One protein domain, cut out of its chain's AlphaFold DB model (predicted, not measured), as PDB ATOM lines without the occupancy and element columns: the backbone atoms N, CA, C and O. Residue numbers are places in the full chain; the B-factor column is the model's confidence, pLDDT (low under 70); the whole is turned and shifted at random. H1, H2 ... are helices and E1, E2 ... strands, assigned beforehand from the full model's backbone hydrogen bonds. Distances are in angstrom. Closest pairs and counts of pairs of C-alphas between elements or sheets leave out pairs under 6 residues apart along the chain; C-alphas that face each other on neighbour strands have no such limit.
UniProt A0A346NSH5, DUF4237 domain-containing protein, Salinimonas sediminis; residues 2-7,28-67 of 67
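This is residues 2 to 7 and 28 to 67 of the 67 residues of the protein "DUF4237 domain-containing protein" of Salinimonas sediminis (UniProt A0A346NSH5). This is a flat, open trace with little regular structure: strand E1 links a looped end, where residues 28 to 40 fold back on its start, to another end made of the short helix H1 and strand E2. Residues 46 to 51 stick out. The printed part has 46 residues, 15 of them in named elements, in the order E1, H1, E2, class mixed; it is only just loose, close to extended, with a radius of gyration of the C-alphas of 13.7 A and spans of 36 by 32 by 17 A.

H1, residues 53 to 58, begins at C-alpha 53 (-27.387, -4.207, 8.728). E2, residues 62 to 65, ends at C-alpha 65 (-20.934, -9.367, -1.516). E1, residues 41 to 45, is 13.3 A long.

The closest C-alphas of H1 and E2, Leu 56 and Leu 62, are 5.6 A apart. In H1 every O i to N i+4 pair is within hydrogen-bond range. E1 is apart from H1 and E2. Residues 28 to 29 pair antiparallel with 41 to 42 of E1.

Residues 8 to 27 are not printed; C-alphas 7 and 28 are 21.9 A apart. Residue 67 alone has pLDDT under 70.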
ATOM      1  N   SER A   2     -30.168 -24.083   8.367       75.94
ATOM      2  CA  SER A   2     -31.631 -24.254   8.389       75.94
ATOM      3  C   SER A   2     -32.269 -23.140   9.222       75.94
ATOM      4  O   SER A   2     -32.066 -23.069  10.437       75.94
ATOM      5  N   CYS A   3     -32.987 -22.241   8.549       84.06
ATOM      6  CA  CYS A   3     -33.654 -21.087   9.145       84.06
ATOM      7  C   CYS A   3     -35.153 -21.376   9.288       84.06
ATOM      8  O   CYS A   3     -35.799 -21.830   8.347       84.06
ATOM      9  N   ALA A   4     -35.738 -21.063  10.441       91.69
ATOM     10  CA  ALA A   4     -37.180 -21.169  10.649       91.69
ATOM     11  C   ALA A   4     -37.875 -19.861  10.224       91.69
ATOM     12  O   ALA A   4     -38.383 -19.115  11.057       91.69
ATOM     13  N   LEU A   5     -37.824 -19.522   8.929       91.06
ATOM     14  CA  LEU A   5     -38.491 -18.330   8.390       91.06
ATOM     15  C   LEU A   5     -39.964 -18.622   8.069       91.06
ATOM     16  O   LEU A   5     -40.315 -19.736   7.682       91.06
ATOM     17  N   GLY A   6     -40.818 -17.604   8.187       89.44
ATOM     18  CA  GLY A   6     -42.226 -17.693   7.794       89.44
ATOM     19  C   GLY A   6     -42.436 -17.903   6.282       89.44
ATOM     20  O   GLY A   6     -41.488 -17.817   5.500       89.44
ATOM     21  N   PRO A   7     -43.687 -18.126   5.844       82.75
ATOM     22  CA  PRO A   7     -44.015 -18.546   4.474       82.75
ATOM     23  C   PRO A   7     -43.646 -17.536   3.374       82.75
ATOM     24  O   PRO A   7     -43.510 -17.920   2.220       82.75
ATOM     25  N   GLY A  28     -26.683 -18.224  18.624       95.50
ATOM     26  CA  GLY A  28     -27.736 -19.056  19.188       95.50
ATOM     27  C   GLY A  28     -28.263 -20.057  18.178       95.50
ATOM     28  O   GLY A  28     -28.269 -19.809  16.972       95.50
ATOM     29  N   ARG A  29     -28.728 -21.207  18.668       96.44
ATOM     30  CA  ARG A  29     -29.387 -22.198  17.820       96.44
ATOM     31  C   ARG A  29     -30.831 -21.776  17.569       96.44
ATOM     32  O   ARG A  29     -31.573 -21.508  18.510       96.44
ATOM     33  N   ILE A  30     -31.226 -21.734  16.303       95.81
ATOM     34  CA  ILE A  30     -32.590 -21.409  15.888       95.81
ATOM     35  C   ILE A  30     -33.520 -22.534  16.351       95.81
ATOM     36  O   ILE A  30     -33.304 -23.698  16.012       95.81
ATOM     37  N   ALA A  31     -34.554 -22.188  17.115       95.81
ATOM     38  CA  ALA A  31     -35.587 -23.129  17.533       95.81
ATOM     39  C   ALA A  31     -36.541 -23.488  16.369       95.81
ATOM     40  O   ALA A  31     -36.654 -22.713  15.412       95.81
ATOM     41  N   PRO A  32     -37.259 -24.623  16.446       96.06
ATOM     42  CA  PRO A  32     -38.323 -24.943  15.498       96.06
ATOM     43  C   PRO A  32     -39.431 -23.878  15.500       96.06
ATOM     44  O   PRO A  32     -39.884 -23.450  16.562       96.06
ATOM     45  N   ALA A  33     -39.887 -23.464  14.316       94.12
ATOM     46  CA  ALA A  33     -40.998 -22.524  14.138       94.12
ATOM     47  C   ALA A  33     -41.555 -22.596  12.707       94.12
ATOM     48  O   ALA A  33     -40.895 -23.098  11.802       94.12
ATOM     49  N   PHE A  34     -42.771 -22.080  12.487       93.38
ATOM     50  CA  PHE A  34     -43.422 -22.019  11.163       93.38
ATOM     51  C   PHE A  34     -43.482 -23.367  10.414       93.38
ATOM     52  O   PHE A  34     -43.356 -23.408   9.193       93.38
ATOM     53  N   GLY A  35     -43.644 -24.478  11.143       91.88
ATOM     54  CA  GLY A  35     -43.646 -25.826  10.560       91.88
ATOM     55  C   GLY A  35     -42.271 -26.313  10.082       91.88
ATOM     56  O   GLY A  35     -42.198 -27.311   9.374       91.88
ATOM     57  N   LYS A  36     -41.190 -25.619  10.457       92.56
ATOM     58  CA  LYS A  36     -39.802 -25.958  10.126       92.56
ATOM     59  C   LYS A  36     -39.033 -26.366  11.372       92.56
ATOM     60  O   LYS A  36     -39.249 -25.826  12.456       92.56
ATOM     61  N   GLU A  37     -38.073 -27.264  11.187       94.38
ATOM     62  CA  GLU A  37     -37.233 -27.796  12.266       94.38
ATOM     63  C   GLU A  37     -36.270 -26.753  12.857       94.38
ATOM     64  O   GLU A  37     -35.838 -26.886  14.000       94.38
ATOM     65  N   GLY A  38     -35.929 -25.702  12.101       94.00
ATOM     66  CA  GLY A  38     -34.891 -24.752  12.500       94.00
ATOM     67  C   GLY A  38     -33.528 -25.440  12.608       94.00
ATOM     68  O   GLY A  38     -33.138 -26.207  11.728       94.00
ATOM     69  N   GLY A  39     -32.787 -25.162  13.679       94.50
ATOM     70  CA  GLY A  39     -31.550 -25.860  14.028       94.50
ATOM     71  C   GLY A  39     -30.263 -25.249  13.477       94.50
ATOM     72  O   GLY A  39     -29.190 -25.664  13.912       94.50
ATOM     73  N   GLY A  40     -30.346 -24.265  12.575       94.62
ATOM     74  CA  GLY A  40     -29.200 -23.455  12.161       94.62
ATOM     75  C   GLY A  40     -28.690 -22.529  13.269       94.62
ATOM     76  O   GLY A  40     -29.371 -22.305  14.269       94.62
ATOM     77  N   THR A  41     -27.496 -21.973  13.076       95.19
ATOM     78  CA  THR A  41     -26.945 -20.926  13.947       95.19
ATOM     79  C   THR A  41     -27.427 -19.561  13.469       95.19
ATOM     80  O   THR A  41     -27.275 -19.222  12.296       95.19
ATOM     81  N   GLN A  42     -27.996 -18.779  14.379       95.00
ATOM     82  CA  GLN A  42     -28.275 -17.363  14.196       95.00
ATOM     83  C   GLN A  42     -27.207 -16.538  14.908       95.00
ATOM     84  O   GLN A  42     -26.766 -16.890  16.000       95.00
ATOM     85  N   ILE A  43     -26.851 -15.415  14.291       94.38
ATOM     86  CA  ILE A  43     -25.918 -14.427  14.820       94.38
ATOM     87  C   ILE A  43     -26.696 -13.128  15.045       94.38
ATOM     88  O   ILE A  43     -27.396 -12.658  14.145       94.38
ATOM     89  N   LEU A  44     -26.590 -12.556  16.242       93.81
ATOM     90  CA  LEU A  44     -27.128 -11.240  16.583       93.81
ATOM     91  C   LEU A  44     -25.979 -10.303  16.971       93.81
ATOM     92  O   LEU A  44     -25.163 -10.701  17.800       93.81
ATOM     93  N   PRO A  45     -25.914  -9.070  16.434       95.62
ATOM     94  CA  PRO A  45     -24.943  -8.080  16.889       95.62
ATOM     95  C   PRO A  45     -25.099  -7.807  18.388       95.62
ATOM     96  O   PRO A  45     -26.213  -7.566  18.858       95.62
ATOM     97  N   ASP A  46     -23.990  -7.838  19.124       96.75
ATOM     98  CA  ASP A  46     -23.961  -7.665  20.579       96.75
ATOM     99  C   ASP A  46     -23.390  -6.299  20.968       96.75
ATOM    100  O   ASP A  46     -22.271  -6.172  21.463       96.75
ATOM    101  N   PHE A  47     -24.166  -5.258  20.678       95.56
ATOM    102  CA  PHE A  47     -23.882  -3.883  21.079       95.56
ATOM    103  C   PHE A  47     -24.855  -3.452  22.182       95.56
ATOM    104  O   PHE A  47     -25.895  -4.081  22.382       95.56
ATOM    105  N   SER A  48     -24.530  -2.368  22.895       93.75
ATOM    106  CA  SER A  48     -25.420  -1.788  23.912       93.75
ATOM    107  C   SER A  48     -26.775  -1.385  23.329       93.75
ATOM    108  O   SER A  48     -27.808  -1.610  23.957       93.75
ATOM    109  N   ASP A  49     -26.760  -0.838  22.113       94.06
ATOM    110  CA  ASP A  49     -27.946  -0.459  21.359       94.06
ATOM    111  C   ASP A  49     -28.249  -1.474  20.257       94.06
ATOM    112  O   ASP A  49     -27.362  -2.119  19.689       94.06
ATOM    113  N   ARG A  50     -29.531  -1.591  19.897       92.56
ATOM    114  CA  ARG A  50     -29.945  -2.438  18.778       92.56
ATOM    115  C   ARG A  50     -29.498  -1.811  17.458       92.56
ATOM    116  O   ARG A  50     -30.036  -0.790  17.040       92.56
ATOM    117  N   VAL A  51     -28.580  -2.479  16.765       95.94
ATOM    118  CA  VAL A  51     -28.090  -2.070  15.440       95.94
ATOM    119  C   VAL A  51     -28.699  -2.922  14.324       95.94
ATOM    120  O   VAL A  51     -29.139  -4.052  14.544       95.94
ATOM    121  N   ASN A  52     -28.743  -2.370  13.113       96.31
ATOM    122  CA  ASN A  52     -29.224  -3.054  11.912       96.31
ATOM    123  C   ASN A  52     -28.084  -3.251  10.894       96.31
ATOM    124  O   ASN A  52     -26.957  -2.808  11.113       96.31
ATOM    125  N   ILE A  53     -28.380  -3.915   9.774       96.06
ATOM    126  CA  ILE A  53     -27.387  -4.207   8.728       96.06
ATOM    127  C   ILE A  53     -26.758  -2.931   8.158       96.06
ATOM    128  O   ILE A  53     -25.539  -2.881   8.011       96.06
ATOM    129  N   GLN A  54     -27.551  -1.884   7.903       97.31
ATOM    130  CA  GLN A  54     -27.031  -0.627   7.355       97.31
ATOM    131  C   GLN A  54     -26.008   0.013   8.297       97.31
ATOM    132  O   GLN A  54     -24.911   0.359   7.871       97.31
ATOM    133  N   TRP A  55     -26.311   0.066   9.596       97.69
ATOM    134  CA  TRP A  55     -25.381   0.583  10.597       97.69
ATOM    135  C   TRP A  55     -24.057  -0.193  10.594       97.69
ATOM    136  O   TRP A  55     -22.986   0.406  10.683       97.69
ATOM    137  N   LEU A  56     -24.109  -1.520  10.451       98.00
ATOM    138  CA  LEU A  56     -22.912  -2.365  10.395       98.00
ATOM    139  C   LEU A  56     -22.072  -2.112   9.134       98.00
ATOM    140  O   LEU A  56     -20.843  -2.172   9.207       98.00
ATOM    141  N   ILE A  57     -22.704  -1.802   8.000       98.00
ATOM    142  CA  ILE A  57     -22.014  -1.411   6.760       98.00
ATOM    143  C   ILE A  57     -21.357  -0.038   6.927       98.00
ATOM    144  O   ILE A  57     -20.159   0.122   6.664       98.00
ATOM    145  N   ASP A  58     -22.111   0.942   7.424       98.06
ATOM    146  CA  ASP A  58     -21.643   2.317   7.612       98.06
ATOM    147  C   ASP A  58     -20.442   2.365   8.568       98.06
ATOM    148  O   ASP A  58     -19.447   3.043   8.306       98.06
ATOM    149  N   ASN A  59     -20.476   1.536   9.617       97.69
ATOM    150  CA  ASN A  59     -19.416   1.406  10.617       97.69
ATOM    151  C   ASN A  59     -18.321   0.392  10.245       97.69
ATOM    152  O   ASN A  59     -17.484   0.052  11.089       97.69
ATOM    153  N   LYS A  60     -18.283  -0.077   8.990       97.88
ATOM    154  CA  LYS A  60     -17.228  -0.944   8.429       97.88
ATOM    155  C   LYS A  60     -17.074  -2.296   9.129       97.88
ATOM    156  O   LYS A  60     -15.978  -2.845   9.160       97.88
ATOM    157  N   TYR A  61     -18.142  -2.820   9.725       98.06
ATOM    158  CA  TYR A  61     -18.182  -4.201  10.211       98.06
ATOM    159  C   TYR A  61     -18.498  -5.177   9.084       98.06
ATOM    160  O   TYR A  61     -17.902  -6.250   9.035       98.06
ATOM    161  N   LEU A  62     -19.409  -4.800   8.184       98.06
ATOM    162  CA  LEU A  62     -19.868  -5.644   7.086       98.06
ATOM    163  C   LEU A  62     -19.609  -4.996   5.726       98.06
ATOM    164  O   LEU A  62     -19.697  -3.777   5.572       98.06
ATOM    165  N   ARG A  63     -19.357  -5.835   4.721       97.94
ATOM    166  CA  ARG A  63     -19.433  -5.486   3.299       97.94
ATOM    167  C   ARG A  63     -20.382  -6.446   2.608       97.94
ATOM    168  O   ARG A  63     -20.213  -7.651   2.747       97.94
ATOM    169  N   GLU A  64     -21.342  -5.925   1.855       96.94
ATOM    170  CA  GLU A  64     -22.185  -6.764   1.003       96.94
ATOM    171  C   GLU A  64     -21.366  -7.346  -0.154       96.94
ATOM    172  O   GLU A  64     -20.580  -6.641  -0.794       96.94
ATOM    173  N   VAL A  65     -21.546  -8.638  -0.408       96.00
ATOM    174  CA  VAL A  65     -20.934  -9.367  -1.516       96.00
ATOM    175  C   VAL A  65     -22.048  -9.700  -2.497       96.00
ATOM    176  O   VAL A  65     -22.967 -10.446  -2.160       96.00
ATOM    177  N   LYS A  66     -21.974  -9.125  -3.699       86.69
ATOM    178  CA  LYS A  66     -22.865  -9.496  -4.798       86.69
ATOM    179  C   LYS A  66     -22.374 -10.807  -5.401       86.69
ATOM    180  O   LYS A  66     -21.166 -10.980  -5.563       86.69
ATOM    181  N   GLU A  67     -23.309 -11.714  -5.658       65.38
ATOM    182  CA  GLU A  67     -23.055 -12.923  -6.452       65.38
ATOM    183  C   GLU A  67     -22.761 -12.578  -7.914       65.38
ATOM    184  O   GLU A  67     -23.324 -11.572  -8.411       65.38
TER     185      GLU A  67